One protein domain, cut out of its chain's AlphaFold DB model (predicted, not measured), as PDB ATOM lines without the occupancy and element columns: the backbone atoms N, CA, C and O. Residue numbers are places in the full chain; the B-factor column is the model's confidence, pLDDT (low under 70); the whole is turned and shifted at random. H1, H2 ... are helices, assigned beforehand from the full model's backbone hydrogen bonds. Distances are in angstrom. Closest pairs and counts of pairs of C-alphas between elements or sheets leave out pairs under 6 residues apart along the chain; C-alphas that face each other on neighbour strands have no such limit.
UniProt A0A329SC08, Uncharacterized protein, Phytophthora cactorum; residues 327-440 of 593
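What this domain is: This is residues 327 to 440 of the 593 residues of an uncharacterized protein of Phytophthora cactorum (UniProt A0A329SC08). One long helix, H1, sticks out with residues 327 to 357; beside its other end H2 folds back and H3 reverses again, an up-and-down three-helix bundle. The printed part, 114 residues with three named helices and no named strand, is all helix. It is extended, radius of gyration of the C-alphas 25.9 A, spanning 97 by 24 by 18 A.

Where its parts are: Find C-alpha 327 at (159.009, 294.676, 243.594); from there H1, residues 327 to 381, runs 80.5 A. H2 is residues 392 to 402. H3, residues 408 to 438, kinks 33 degrees near residue 415 and ends at C-alpha 438, (94.433, 227.737, 241.574).

How they stand to each other: H1 touches H3 with residues 361 to 379 alone; look at their closest C-alphas, Leu 362 and Ala 408, 6.2 A apart. H1 and H2 form a hairpin at a shallow tilt of 27 degrees, H2 and H3 one at 36 degrees, only just steep. Every O i to N i+4 pair in H1 and H2 is within hydrogen-bond range, 25 of 27 in H3.

The domain as a whole: The printed part has no cut; 63 residues are under pLDDT 70.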
ATOM      1  N   GLY A 327     158.955 295.996 242.948       63.38
ATOM      2  CA  GLY A 327     159.009 294.676 243.594       63.38
ATOM      3  C   GLY A 327     157.697 294.282 244.280       63.38
ATOM      4  O   GLY A 327     157.117 293.247 243.955       63.38
ATOM      5  N   ASP A 328     157.146 295.157 245.122       64.06
ATOM      6  CA  ASP A 328     155.878 294.921 245.828       64.06
ATOM      7  C   ASP A 328     154.685 294.827 244.869       64.06
ATOM      8  O   ASP A 328     153.731 294.076 245.092       64.06
ATOM      9  N   ILE A 329     154.734 295.570 243.761       66.69
ATOM     10  CA  ILE A 329     153.714 295.507 242.710       66.69
ATOM     11  C   ILE A 329     153.826 294.184 241.947       66.69
ATOM     12  O   ILE A 329     152.796 293.583 241.629       66.69
ATOM     13  N   THR A 330     155.041 293.703 241.665       70.25
ATOM     14  CA  THR A 330     155.250 292.390 241.040       70.25
ATOM     15  C   THR A 330     154.858 291.245 241.964       70.25
ATOM     16  O   THR A 330     154.158 290.348 241.507       70.25
ATOM     17  N   GLU A 331     155.168 291.311 243.260       75.38
ATOM     18  CA  GLU A 331     154.749 290.302 244.238       75.38
ATOM     19  C   GLU A 331     153.235 290.301 244.458       75.38
ATOM     20  O   GLU A 331     152.616 289.238 244.472       75.38
ATOM     21  N   ARG A 332     152.588 291.472 244.569       74.50
ATOM     22  CA  ARG A 332     151.116 291.542 244.628       74.50
ATOM     23  C   ARG A 332     150.472 291.002 243.360       74.50
ATOM     24  O   ARG A 332     149.454 290.322 243.450       74.50
ATOM     25  N   ARG A 333     151.047 291.290 242.187       75.19
ATOM     26  CA  ARG A 333     150.570 290.736 240.913       75.19
ATOM     27  C   ARG A 333     150.780 289.230 240.842       75.19
ATOM     28  O   ARG A 333     149.894 288.565 240.324       75.19
ATOM     29  N   GLN A 334     151.888 288.708 241.362       80.12
ATOM     30  CA  GLN A 334     152.144 287.271 241.418       80.12
ATOM     31  C   GLN A 334     151.146 286.586 242.352       80.12
ATOM     32  O   GLN A 334     150.407 285.724 241.906       80.12
ATOM     33  N   ARG A 335     150.973 287.081 243.584       84.25
ATOM     34  CA  ARG A 335     149.978 286.548 244.533       84.25
ATOM     35  C   ARG A 335     148.548 286.607 243.993       84.25
ATOM     36  O   ARG A 335     147.739 285.738 244.300       84.25
ATOM     37  N   LEU A 336     148.208 287.643 243.222       81.62
ATOM     38  CA  LEU A 336     146.903 287.734 242.565       81.62
ATOM     39  C   LEU A 336     146.767 286.688 241.451       81.62
ATOM     40  O   LEU A 336     145.716 286.063 241.359       81.62
ATOM     41  N   ARG A 337     147.810 286.481 240.635       85.88
ATOM     42  CA  ARG A 337     147.828 285.421 239.615       85.88
ATOM     43  C   ARG A 337     147.704 284.047 240.252       85.88
ATOM     44  O   ARG A 337     146.776 283.343 239.894       85.88
ATOM     45  N   ASP A 338     148.513 283.737 241.260       87.69
ATOM     46  CA  ASP A 338     148.483 282.442 241.948       87.69
ATOM     47  C   ASP A 338     147.097 282.167 242.564       87.69
ATOM     48  O   ASP A 338     146.581 281.053 242.503       87.69
ATOM     49  N   ARG A 339     146.430 283.198 243.110       90.19
ATOM     50  CA  ARG A 339     145.049 283.084 243.615       90.19
ATOM     51  C   ARG A 339     144.027 282.836 242.510       90.19
ATOM     52  O   ARG A 339     143.108 282.047 242.711       90.19
ATOM     53  N   LEU A 340     144.151 283.523 241.376       87.12
ATOM     54  CA  LEU A 340     143.247 283.349 240.239       87.12
ATOM     55  C   LEU A 340     143.460 281.994 239.555       87.12
ATOM     56  O   LEU A 340     142.486 281.348 239.185       87.12
ATOM     57  N   GLU A 341     144.707 281.540 239.443       89.88
ATOM     58  CA  GLU A 341     145.066 280.210 238.944       89.88
ATOM     59  C   GLU A 341     144.546 279.115 239.880       89.88
ATOM     60  O   GLU A 341     143.926 278.158 239.415       89.88
ATOM     61  N   GLY A 342     144.680 279.301 241.199       91.12
ATOM     62  CA  GLY A 342     144.079 278.422 242.200       91.12
ATOM     63  C   GLY A 342     142.553 278.348 242.083       91.12
ATOM     64  O   GLY A 342     142.001 277.252 242.031       91.12
ATOM     65  N   ALA A 343     141.874 279.495 241.961       88.44
ATOM     66  CA  ALA A 343     140.419 279.556 241.797       88.44
ATOM     67  C   ALA A 343     139.937 278.909 240.483       88.44
ATOM     68  O   ALA A 343     138.889 278.262 240.438       88.44
ATOM     69  N   LEU A 344     140.712 279.059 239.405       89.12
ATOM     70  CA  LEU A 344     140.420 278.442 238.115       89.12
ATOM     71  C   LEU A 344     140.588 276.920 238.183       89.12
ATOM     72  O   LEU A 344     139.734 276.188 237.680       89.12
ATOM     73  N   HIS A 345     141.638 276.436 238.853       88.06
ATOM     74  CA  HIS A 345     141.845 275.008 239.073       88.06
ATOM     75  C   HIS A 345     140.721 274.399 239.926       88.06
ATOM     76  O   HIS A 345     140.181 273.351 239.569       88.06
ATOM     77  N   THR A 346     140.302 275.061 241.012       90.00
ATOM     78  CA  THR A 346     139.169 274.586 241.827       90.00
ATOM     79  C   THR A 346     137.873 274.550 241.023       90.00
ATOM     80  O   THR A 346     137.163 273.550 241.068       90.00
ATOM     81  N   GLN A 347     137.605 275.574 240.206       91.38
ATOM     82  CA  GLN A 347     136.421 275.605 239.342       91.38
ATOM     83  C   GLN A 347     136.437 274.479 238.293       91.38
ATOM     84  O   GLN A 347     135.404 273.874 238.002       91.38
ATOM     85  N   GLN A 348     137.600 274.176 237.708       88.81
ATOM     86  CA  GLN A 348     137.739 273.055 236.774       88.81
ATOM     87  C   GLN A 348     137.481 271.708 237.454       88.81
ATOM     88  O   GLN A 348     136.832 270.849 236.856       88.81
ATOM     89  N   LEU A 349     137.934 271.552 238.697       90.69
ATOM     90  CA  LEU A 349     137.751 270.340 239.489       90.69
ATOM     91  C   LEU A 349     136.285 270.164 239.924       90.69
ATOM     92  O   LEU A 349     135.730 269.074 239.828       90.69
ATOM     93  N   GLU A 350     135.598 271.245 240.295       91.31
ATOM     94  CA  GLU A 350     134.148 271.228 240.530       91.31
ATOM     95  C   GLU A 350     133.373 270.873 239.255       91.31
ATOM     96  O   GLU A 350     132.433 270.076 239.291       91.31
ATOM     97  N   LYS A 351     133.791 271.405 238.100       91.62
ATOM     98  CA  LYS A 351     133.182 271.082 236.805       91.62
ATOM     99  C   LYS A 351     133.404 269.619 236.415       91.62
ATOM    100  O   LYS A 351     132.485 269.006 235.868       91.62
ATOM    101  N   SER A 352     134.587 269.052 236.661       86.06
ATOM    102  CA  SER A 352     134.837 267.629 236.406       86.06
ATOM    103  C   SER A 352     134.017 266.751 237.351       86.06
ATOM    104  O   SER A 352     133.344 265.843 236.875       86.06
ATOM    105  N   GLN A 353     133.951 267.089 238.642       88.75
ATOM    106  CA  GLN A 353     133.104 266.385 239.608       88.75
ATOM    107  C   GLN A 353     131.614 266.464 239.246       88.75
ATOM    108  O   GLN A 353     130.907 265.462 239.325       88.75
ATOM    109  N   ALA A 354     131.114 267.623 238.810       81.38
ATOM    110  CA  ALA A 354     129.728 267.773 238.367       81.38
ATOM    111  C   ALA A 354     129.430 266.913 237.127       81.38
ATOM    112  O   ALA A 354     128.385 266.265 237.056       81.38
ATOM    113  N   ARG A 355     130.371 266.849 236.174       84.31
ATOM    114  CA  ARG A 355     130.273 265.962 235.004       84.31
ATOM    115  C   ARG A 355     130.280 264.489 235.397       84.31
ATOM    116  O   ARG A 355     129.501 263.722 234.841       84.31
ATOM    117  N   GLU A 356     131.122 264.092 236.347       84.88
ATOM    118  CA  GLU A 356     131.146 262.723 236.866       84.88
ATOM    119  C   GLU A 356     129.828 262.364 237.553       84.88
ATOM    120  O   GLU A 356     129.256 261.324 237.235       84.88
ATOM    121  N   ARG A 357     129.281 263.250 238.396       81.88
ATOM    122  CA  ARG A 357     127.960 263.064 239.021       81.88
ATOM    123  C   ARG A 357     126.865 262.897 237.968       81.88
ATOM    124  O   ARG A 357     126.131 261.912 238.015       81.88
ATOM    125  N   MET A 358     126.813 263.776 236.970       79.19
ATOM    126  CA  MET A 358     125.859 263.661 235.861       79.19
ATOM    127  C   MET A 358     126.021 262.332 235.108       79.19
ATOM    128  O   MET A 358     125.035 261.664 234.813       79.19
ATOM    129  N   ASN A 359     127.256 261.904 234.836       80.38
ATOM    130  CA  ASN A 359     127.527 260.631 234.167       80.38
ATOM    131  C   ASN A 359     127.074 259.434 235.025       80.38
ATOM    132  O   ASN A 359     126.444 258.511 234.516       80.38
ATOM    133  N   THR A 360     127.310 259.460 236.341       80.94
ATOM    134  CA  THR A 360     126.795 258.418 237.248       80.94
ATOM    135  C   THR A 360     125.265 258.380 237.287       80.94
ATOM    136  O   THR A 360     124.693 257.293 237.235       80.94
ATOM    137  N   GLN A 361     124.597 259.539 237.290       77.25
ATOM    138  CA  GLN A 361     123.135 259.632 237.224       77.25
ATOM    139  C   GLN A 361     122.589 259.110 235.888       77.25
ATOM    140  O   GLN A 361     121.611 258.367 235.881       77.25
ATOM    141  N   LEU A 362     123.239 259.435 234.766       78.25
ATOM    142  CA  LEU A 362     122.878 258.914 233.445       78.25
ATOM    143  C   LEU A 362     123.038 257.392 233.376       78.25
ATOM    144  O   LEU A 362     122.137 256.712 232.899       78.25
ATOM    145  N   LYS A 363     124.133 256.838 233.909       80.81
ATOM    146  CA  LYS A 363     124.316 255.379 233.996       80.81
ATOM    147  C   LYS A 363     123.209 254.719 234.818       80.81
ATOM    148  O   LYS A 363     122.653 253.718 234.382       80.81
ATOM    149  N   ALA A 364     122.865 255.287 235.977       75.75
ATOM    150  CA  ALA A 364     121.763 254.794 236.800       75.75
ATOM    151  C   ALA A 364     120.423 254.855 236.049       75.75
ATOM    152  O   ALA A 364     119.668 253.888 236.060       75.75
ATOM    153  N   PHE A 365     120.159 255.952 235.340       74.75
ATOM    154  CA  PHE A 365     118.959 256.112 234.525       74.75
ATOM    155  C   PHE A 365     118.864 255.060 233.411       74.75
ATOM    156  O   PHE A 365     117.809 254.455 233.249       74.75
ATOM    157  N   VAL A 366     119.968 254.761 232.716       78.31
ATOM    158  CA  VAL A 366     120.021 253.695 231.698       78.31
ATOM    159  C   VAL A 366     119.693 252.325 232.300       78.31
ATOM    160  O   VAL A 366     118.908 251.579 231.719       78.31
ATOM    161  N   PHE A 367     120.222 251.991 233.485       77.88
ATOM    162  CA  PHE A 367     119.859 250.739 234.166       77.88
ATOM    163  C   PHE A 367     118.369 250.671 234.506       77.88
ATOM    164  O   PHE A 367     117.748 249.619 234.371       77.88
ATOM    165  N   VAL A 368     117.784 251.795 234.917       74.25
ATOM    166  CA  VAL A 368     116.357 251.864 235.225       74.25
ATOM    167  C   VAL A 368     115.506 251.718 233.960       74.25
ATOM    168  O   VAL A 368     114.542 250.955 233.975       74.25
ATOM    169  N   GLN A 369     115.879 252.371 232.855       73.25
ATOM    170  CA  GLN A 369     115.222 252.178 231.557       73.25
ATOM    171  C   GLN A 369     115.272 250.709 231.118       73.25
ATOM    172  O   GLN A 369     114.248 250.155 230.719       73.25
ATOM    173  N   GLN A 370     116.425 250.051 231.280       76.12
ATOM    174  CA  GLN A 370     116.585 248.632 230.959       76.12
ATOM    175  C   GLN A 370     115.702 247.726 231.831       76.12
ATOM    176  O   GLN A 370     115.111 246.771 231.325       76.12
ATOM    177  N   GLY A 371     115.586 248.023 233.129       75.81
ATOM    178  CA  GLY A 371     114.712 247.287 234.045       75.81
ATOM    179  C   GLY A 371     113.226 247.456 233.713       75.81
ATOM    180  O   GLY A 371     112.474 246.485 233.742       75.81
ATOM    181  N   VAL A 372     112.800 248.666 233.335       73.44
ATOM    182  CA  VAL A 372     111.425 248.935 232.876       73.44
ATOM    183  C   VAL A 372     111.119 248.158 231.599       73.44
ATOM    184  O   VAL A 372     110.054 247.554 231.506       73.44
ATOM    185  N   LEU A 373     112.058 248.134 230.650       74.00
ATOM    186  CA  LEU A 373     111.933 247.362 229.415       74.00
ATOM    187  C   LEU A 373     111.729 245.867 229.710       74.00
ATOM    188  O   LEU A 373     110.768 245.288 229.216       74.00
ATOM    189  N   HIS A 374     112.535 245.281 230.602       74.19
ATOM    190  CA  HIS A 374     112.378 243.881 231.020       74.19
ATOM    191  C   HIS A 374     111.013 243.600 231.666       74.19
ATOM    192  O   HIS A 374     110.399 242.572 231.395       74.19
ATOM    193  N   ILE A 375     110.514 244.501 232.523       73.06
ATOM    194  CA  ILE A 375     109.186 244.344 233.140       73.06
ATOM    195  C   ILE A 375     108.095 244.349 232.064       73.06
ATOM    196  O   ILE A 375     107.175 243.537 232.123       73.06
ATOM    197  N   VAL A 376     108.192 245.244 231.079       71.88
ATOM    198  CA  VAL A 376     107.235 245.312 229.968       71.88
ATOM    199  C   VAL A 376     107.304 244.051 229.106       71.88
ATOM    200  O   VAL A 376     106.258 243.488 228.805       71.88
ATOM    201  N   GLU A 377     108.501 243.567 228.770       72.88
ATOM    202  CA  GLU A 377     108.700 242.312 228.028       72.88
ATOM    203  C   GLU A 377     108.079 241.112 228.757       72.88
ATOM    204  O   GLU A 377     107.316 240.357 228.158       72.88
ATOM    205  N   LEU A 378     108.316 240.979 230.068       71.56
ATOM    206  CA  LEU A 378     107.708 239.920 230.884       71.56
ATOM    207  C   LEU A 378     106.179 239.998 230.898       71.56
ATOM    208  O   LEU A 378     105.511 238.965 230.863       71.56
ATOM    209  N   LEU A 379     105.614 241.206 230.956       68.81
ATOM    210  CA  LEU A 379     104.166 241.393 230.907       68.81
ATOM    211  C   LEU A 379     103.591 241.040 229.528       68.81
ATOM    212  O   LEU A 379     102.534 240.418 229.476       68.81
ATOM    213  N   LEU A 380     104.289 241.372 228.438       68.19
ATOM    214  CA  LEU A 380     103.895 241.003 227.073       68.19
ATOM    215  C   LEU A 380     103.914 239.479 226.867       68.19
ATOM    216  O   LEU A 380     102.991 238.938 226.269       68.19
ATOM    217  N   CYS A 381     104.878 238.754 227.445       65.94
ATOM    218  CA  CYS A 381     104.891 237.282 227.413       65.94
ATOM    219  C   CYS A 381     103.685 236.632 228.123       65.94
ATOM    220  O   CYS A 381     103.379 235.465 227.882       65.94
ATOM    221  N   LEU A 382     102.997 237.356 229.014       63.03
ATOM    222  CA  LEU A 382     101.766 236.892 229.663       63.03
ATOM    223  C   LEU A 382     100.502 237.190 228.830       63.03
ATOM    224  O   LEU A 382      99.430 236.680 229.163       63.03
ATOM    225  N   GLU A 383     100.617 237.995 227.768       59.44
ATOM    226  CA  GLU A 383      99.522 238.427 226.886       59.44
ATOM    227  C   GLU A 383      99.152 237.371 225.824       59.44
ATOM    228  O   GLU A 383      98.010 237.336 225.371       59.44
ATOM    229  N   ASP A 384     100.043 236.417 225.522       51.47
ATOM    230  CA  ASP A 384      99.807 235.309 224.572       51.47
ATOM    231  C   ASP A 384      98.726 234.293 225.026       51.47
ATOM    232  O   ASP A 384      98.459 233.295 224.351       51.47
ATOM    233  N   ARG A 385      98.059 234.522 226.168       54.12
ATOM    234  CA  ARG A 385      96.909 233.720 226.619       54.12
ATOM    235  C   ARG A 385      95.591 234.391 226.203       54.12
ATOM    236  O   ARG A 385      95.346 235.535 226.593       54.12
ATOM    237  N   PRO A 386      94.682 233.684 225.499       43.41
ATOM    238  CA  PRO A 386      93.461 234.285 224.968       43.41
ATOM    239  C   PRO A 386      92.600 234.868 226.100       43.41
ATOM    240  O   PRO A 386      92.144 234.145 226.986       43.41
ATOM    241  N   GLY A 387      92.399 236.192 226.073       55.44
ATOM    242  CA  GLY A 387      91.555 236.932 227.019       55.44
ATOM    243  C   GLY A 387      92.279 237.862 228.002       55.44
ATOM    244  O   GLY A 387      91.620 238.428 228.877       55.44
ATOM    245  N   MET A 388      93.599 238.051 227.898       54.88
ATOM    246  CA  MET A 388      94.301 239.138 228.592       54.88
ATOM    247  C   MET A 388      94.780 240.185 227.589       54.88
ATOM    248  O   MET A 388      95.593 239.881 226.736       54.88
ATOM    249  N   VAL A 389      94.267 241.410 227.705       56.88
ATOM    250  CA  VAL A 389      94.769 242.585 226.978       56.88
ATOM    251  C   VAL A 389      95.460 243.475 228.001       56.88
ATOM    252  O   VAL A 389      94.868 243.789 229.044       56.88
ATOM    253  N   LEU A 390      96.706 243.864 227.743       59.19
ATOM    254  CA  LEU A 390      97.430 244.775 228.616       59.19
ATOM    255  C   LEU A 390      96.715 246.138 228.674       59.19
ATOM    256  O   LEU A 390      96.345 246.698 227.638       59.19
ATOM    257  N   PRO A 391      96.542 246.742 229.865       63.16
ATOM    258  CA  PRO A 391      95.985 248.084 229.967       63.16
ATOM    259  C   PRO A 391      96.874 249.090 229.226       63.16
ATOM    260  O   PRO A 391      98.071 249.174 229.500       63.16
ATOM    261  N   GLY A 392      96.296 249.930 228.359       61.16
ATOM    262  CA  GLY A 392      97.029 250.980 227.628       61.16
ATOM    263  C   GLY A 392      97.816 251.955 228.525       61.16
ATOM    264  O   GLY A 392      98.747 252.614 228.064       61.16
ATOM    265  N   GLN A 393      97.505 251.987 229.824       62.62
ATOM    266  CA  GLN A 393      98.273 252.684 230.857       62.62
ATOM    267  C   GLN A 393      99.699 252.130 231.027       62.62
ATOM    268  O   GLN A 393     100.619 252.917 231.215       62.62
ATOM    269  N   VAL A 394      99.923 250.817 230.891       62.06
ATOM    270  CA  VAL A 394     101.257 250.188 231.004       62.06
ATOM    271  C   VAL A 394     102.175 250.653 229.871       62.06
ATOM    272  O   VAL A 394     103.309 251.062 230.113       62.06
ATOM    273  N   LEU A 395     101.654 250.681 228.641       64.31
ATOM    274  CA  LEU A 395     102.379 251.173 227.466       64.31
ATOM    275  C   LEU A 395     102.610 252.689 227.519       64.31
ATOM    276  O   LEU A 395     103.666 253.163 227.104       64.31
ATOM    277  N   ALA A 396     101.653 253.458 228.046       65.50
ATOM    278  CA  ALA A 396     101.822 254.893 228.257       65.50
ATOM    279  C   ALA A 396     102.928 255.183 229.287       65.50
ATOM    280  O   ALA A 396     103.804 256.005 229.026       65.50
ATOM    281  N   ILE A 397     102.945 254.458 230.409       65.00
ATOM    282  CA  ILE A 397     103.969 254.587 231.452       65.00
ATOM    283  C   ILE A 397     105.349 254.173 230.912       65.00
ATOM    284  O   ILE A 397     106.316 254.918 231.069       65.00
ATOM    285  N   ALA A 398     105.448 253.060 230.181       63.25
ATOM    286  CA  ALA A 398     106.694 252.642 229.536       63.25
ATOM    287  C   ALA A 398     107.222 253.700 228.549       63.25
ATOM    288  O   ALA A 398     108.403 254.041 228.577       63.25
ATOM    289  N   ARG A 399     106.344 254.305 227.735       67.50
ATOM    290  CA  ARG A 399     106.710 255.398 226.816       67.50
ATOM    291  C   ARG A 399     107.206 256.648 227.539       67.50
ATOM    292  O   ARG A 399     108.105 257.303 227.027       67.50
ATOM    293  N   THR A 400     106.673 256.970 228.718       67.38
ATOM    294  CA  THR A 400     107.167 258.118 229.504       67.38
ATOM    295  C   THR A 400     108.572 257.898 230.063       67.38
ATOM    296  O   THR A 400     109.347 258.845 230.133       67.38
ATOM    297  N   VAL A 401     108.933 256.658 230.402       64.62
ATOM    298  CA  VAL A 401     110.279 256.321 230.902       64.62
ATOM    299  C   VAL A 401     111.291 256.152 229.757       64.62
ATOM    300  O   VAL A 401     112.466 256.495 229.900       64.62
ATOM    301  N   MET A 402     110.830 255.678 228.597       64.19
ATOM    302  CA  MET A 402     111.632 255.498 227.379       64.19
ATOM    303  C   MET A 402     111.738 256.774 226.517       64.19
ATOM    304  O   MET A 402     112.535 256.823 225.583       64.19
ATOM    305  N   GLY A 403     110.943 257.809 226.805       61.28
ATOM    306  CA  GLY A 403     110.887 259.057 226.043       61.28
ATOM    307  C   GLY A 403     112.080 259.978 226.314       61.28
ATOM    308  O   GLY A 403     112.174 260.605 227.368       61.28
ATOM    309  N   GLY A 404     112.989 260.088 225.343       56.84
ATOM    310  CA  GLY A 404     114.166 260.956 225.407       56.84
ATOM    311  C   GLY A 404     113.820 262.437 225.237       56.84
ATOM    312  O   GLY A 404     113.443 262.860 224.150       56.84
ATOM    313  N   SER A 405     113.934 263.225 226.309       54.09
ATOM    314  CA  SER A 405     114.149 264.694 226.265       54.09
ATOM    315  C   SER A 405     114.218 265.360 227.649       54.09
ATOM    316  O   SER A 405     114.519 266.549 227.734       54.09
ATOM    317  N   HIS A 406     113.983 264.636 228.749       53.59
ATOM    318  CA  HIS A 406     114.045 265.216 230.093       53.59
ATOM    319  C   HIS A 406     115.446 265.108 230.724       53.59
ATOM    320  O   HIS A 406     116.097 264.069 230.589       53.59
ATOM    321  N   PRO A 407     115.925 266.139 231.450       59.03
ATOM    322  CA  PRO A 407     117.164 266.037 232.214       59.03
ATOM    323  C   PRO A 407     117.045 264.902 233.240       59.03
ATOM    324  O   PRO A 407     116.023 264.794 233.927       59.03
ATOM    325  N   ALA A 408     118.081 264.061 233.336       56.62
ATOM    326  CA  ALA A 408     118.056 262.773 234.041       56.62
ATOM    327  C   ALA A 408     117.490 262.849 235.475       56.62
ATOM    328  O   ALA A 408     116.741 261.967 235.884       56.62
ATOM    329  N   GLU A 409     117.758 263.927 236.221       58.06
ATOM    330  CA  GLU A 409     117.209 264.133 237.572       58.06
ATOM    331  C   GLU A 409     115.684 264.309 237.608       58.06
ATOM    332  O   GLU A 409     115.020 263.813 238.519       58.06
ATOM    333  N   SER A 410     115.111 265.008 236.626       60.25
ATOM    334  CA  SER A 410     113.658 265.195 236.524       60.25
ATOM    335  C   SER A 410     112.956 263.924 236.049       60.25
ATOM    336  O   SER A 410     111.893 263.585 236.565       60.25
ATOM    337  N   ALA A 411     113.605 263.170 235.153       59.31
ATOM    338  CA  ALA A 411     113.110 261.888 234.671       59.31
ATOM    339  C   ALA A 411     113.101 260.835 235.793       59.31
ATOM    340  O   ALA A 411     112.109 260.135 235.974       59.31
ATOM    341  N   LEU A 412     114.146 260.768 236.627       61.31
ATOM    342  CA  LEU A 412     114.197 259.839 237.766       61.31
ATOM    343  C   LEU A 412     113.054 260.065 238.774       61.31
ATOM    344  O   LEU A 412     112.502 259.096 239.298       61.31
ATOM    345  N   LYS A 413     112.640 261.321 239.002       65.56
ATOM    346  CA  LYS A 413     111.507 261.651 239.890       65.56
ATOM    347  C   LYS A 413     110.160 261.156 239.354       65.56
ATOM    348  O   LYS A 413     109.318 260.754 240.150       65.56
ATOM    349  N   SER A 414     109.956 261.153 238.036       63.03
ATOM    350  CA  SER A 414     108.747 260.593 237.413       63.03
ATOM    351  C   SER A 414     108.792 259.069 237.267       63.03
ATOM    352  O   SER A 414     107.751 258.421 237.220       63.03
ATOM    353  N   VAL A 415     109.993 258.485 237.223       65.56
ATOM    354  CA  VAL A 415     110.200 257.046 237.013       65.56
ATOM    355  C   VAL A 415     109.873 256.212 238.256       65.56
ATOM    356  O   VAL A 415     109.314 255.129 238.122       65.56
ATOM    357  N   ALA A 416     110.157 256.705 239.466       67.31
ATOM    358  CA  ALA A 416     109.849 255.983 240.707       67.31
ATOM    359  C   ALA A 416     108.345 255.642 240.885       67.31
ATOM    360  O   ALA A 416     108.026 254.462 241.056       67.31
ATOM    361  N   PRO A 417     107.394 256.598 240.784       68.75
ATOM    362  CA  PRO A 417     105.964 256.282 240.881       68.75
ATOM    363  C   PRO A 417     105.458 255.446 239.694       68.75
ATOM    364  O   PRO A 417     104.596 254.582 239.869       68.75
ATOM    365  N   ALA A 418     106.027 255.637 238.499       65.81
ATOM    366  CA  ALA A 418     105.746 254.820 237.319       65.81
ATOM    367  C   ALA A 418     106.120 253.341 237.532       65.81
ATOM    368  O   ALA A 418     105.305 252.452 237.287       65.81
ATOM    369  N   LEU A 419     107.319 253.075 238.059       66.69
ATOM    370  CA  LEU A 419     107.781 251.732 238.416       66.69
ATOM    371  C   LEU A 419     106.937 251.096 239.516       66.69
ATOM    372  O   LEU A 419     106.604 249.918 239.428       66.69
ATOM    373  N   GLN A 420     106.565 251.865 240.538       72.69
ATOM    374  CA  GLN A 420     105.723 251.367 241.622       72.69
ATOM    375  C   GLN A 420     104.330 250.968 241.116       72.69
ATOM    376  O   GLN A 420     103.795 249.940 241.526       72.69
ATOM    377  N   THR A 421     103.791 251.728 240.159       69.31
ATOM    378  CA  THR A 421     102.529 251.410 239.478       69.31
ATOM    379  C   THR A 421     102.661 250.154 238.611       69.31
ATOM    380  O   THR A 421     101.824 249.259 238.705       69.31
ATOM    381  N   LEU A 422     103.740 250.031 237.826       65.69
ATOM    382  CA  LEU A 422     104.023 248.836 237.017       65.69
ATOM    383  C   LEU A 422     104.199 247.578 237.877       65.69
ATOM    384  O   LEU A 422     103.643 246.534 237.546       65.69
ATOM    385  N   LEU A 423     104.910 247.676 239.002       68.25
ATOM    386  CA  LEU A 423     105.070 246.578 239.958       68.25
ATOM    387  C   LEU A 423     103.739 246.170 240.597       68.25
ATOM    388  O   LEU A 423     103.497 244.978 240.782       68.25
ATOM    389  N   HIS A 424     102.867 247.128 240.921       71.88
ATOM    390  CA  HIS A 424     101.537 246.833 241.459       71.88
ATOM    391  C   HIS A 424     100.679 246.085 240.431       71.88
ATOM    392  O   HIS A 424     100.119 245.034 240.735       71.88
ATOM    393  N   ILE A 425     100.679 246.557 239.180       67.31
ATOM    394  CA  ILE A 425      99.966 245.914 238.069       67.31
ATOM    395  C   ILE A 425     100.516 244.507 237.807       67.31
ATOM    396  O   ILE A 425      99.736 243.566 237.666       67.31
ATOM    397  N   ALA A 426     101.840 244.331 237.795       63.81
ATOM    398  CA  ALA A 426     102.475 243.027 237.623       63.81
ATOM    399  C   ALA A 426     102.111 242.058 238.759       63.81
ATOM    400  O   ALA A 426     101.786 240.900 238.497       63.81
ATOM    401  N   ARG A 427     102.082 242.529 240.014       69.25
ATOM    402  CA  ARG A 427     101.629 241.737 241.171       69.25
ATOM    403  C   ARG A 427     100.157 241.352 241.068       69.25
ATOM    404  O   ARG A 427      99.810 240.224 241.400       69.25
ATOM    405  N   ASP A 428      99.298 242.240 240.587       66.75
ATOM    406  CA  ASP A 428      97.864 241.966 240.454       66.75
ATOM    407  C   ASP A 428      97.542 241.063 239.259       66.75
ATOM    408  O   ASP A 428      96.595 240.274 239.306       66.75
ATOM    409  N   ILE A 429      98.323 241.144 238.182       64.69
ATOM    410  CA  ILE A 429      98.267 240.186 237.070       64.69
ATOM    411  C   ILE A 429      98.788 238.824 237.535       64.69
ATOM    412  O   ILE A 429      98.111 237.824 237.313       64.69
ATOM    413  N   GLY A 430      99.913 238.788 238.252       64.12
ATOM    414  CA  GLY A 430     100.455 237.576 238.866       64.12
ATOM    415  C   GLY A 430      99.456 236.921 239.819       64.12
ATOM    416  O   GLY A 430      99.180 235.737 239.678       64.12
ATOM    417  N   ARG A 431      98.820 237.689 240.715       64.81
ATOM    418  CA  ARG A 431      97.763 237.199 241.618       64.81
ATOM    419  C   ARG A 431      96.555 236.654 240.865       64.81
ATOM    420  O   ARG A 431      96.078 235.581 241.214       64.81
ATOM    421  N   ARG A 432      96.082 237.338 239.819       63.66
ATOM    422  CA  ARG A 432      94.956 236.862 238.992       63.66
ATOM    423  C   ARG A 432      95.314 235.623 238.171       63.66
ATOM    424  O   ARG A 432      94.484 234.730 238.038       63.66
ATOM    425  N   GLY A 433      96.534 235.548 237.644       61.59
ATOM    426  CA  GLY A 433      97.066 234.363 236.971       61.59
ATOM    427  C   GLY A 433      97.180 233.178 237.928       61.59
ATOM    428  O   GLY A 433      96.689 232.097 237.615       61.59
ATOM    429  N   LEU A 434      97.724 233.405 239.127       55.88
ATOM    430  CA  LEU A 434      97.846 232.397 240.179       55.88
ATOM    431  C   LEU A 434      96.473 231.929 240.671       55.88
ATOM    432  O   LEU A 434      96.274 230.734 240.794       55.88
ATOM    433  N   GLN A 435      95.512 232.841 240.873       55.84
ATOM    434  CA  GLN A 435      94.119 232.523 241.222       55.84
ATOM    435  C   GLN A 435      93.421 231.700 240.131       55.84
ATOM    436  O   GLN A 435      92.676 230.778 240.445       55.84
ATOM    437  N   ARG A 436      93.670 232.001 238.848       56.94
ATOM    438  CA  ARG A 436      93.119 231.240 237.711       56.94
ATOM    439  C   ARG A 436      93.729 229.846 237.577       56.94
ATOM    440  O   ARG A 436      93.012 228.934 237.186       56.94
ATOM    441  N   GLU A 437      95.015 229.674 237.877       52.75
ATOM    442  CA  GLU A 437      95.650 228.348 237.946       52.75
ATOM    443  C   GLU A 437      95.228 227.589 239.220       52.75
ATOM    444  O   GLU A 437      94.979 226.390 239.162       52.75
ATOM    445  N   TRP A 438      95.020 228.288 240.343       50.47
ATOM    446  CA  TRP A 438      94.433 227.737 241.574       50.47
ATOM    447  C   TRP A 438      93.030 227.165 241.343       50.47
ATOM    448  O   TRP A 438      92.723 226.080 241.820       50.47
ATOM    449  N   LEU A 439      92.195 227.864 240.567       48.88
ATOM    450  CA  LEU A 439      90.840 227.432 240.197       48.88
ATOM    451  C   LEU A 439      90.807 226.229 239.234       48.88
ATOM    452  O   LEU A 439      89.743 225.650 239.033       48.88
ATOM    453  N   LYS A 440      91.941 225.862 238.622       49.25
ATOM    454  CA  LYS A 440      92.069 224.680 237.751       49.25
ATOM    455  C   LYS A 440      92.589 223.443 238.484       49.25
ATOM    456  O   LYS A 440      92.584 222.358 237.905       49.25
TER     457      LYS A 440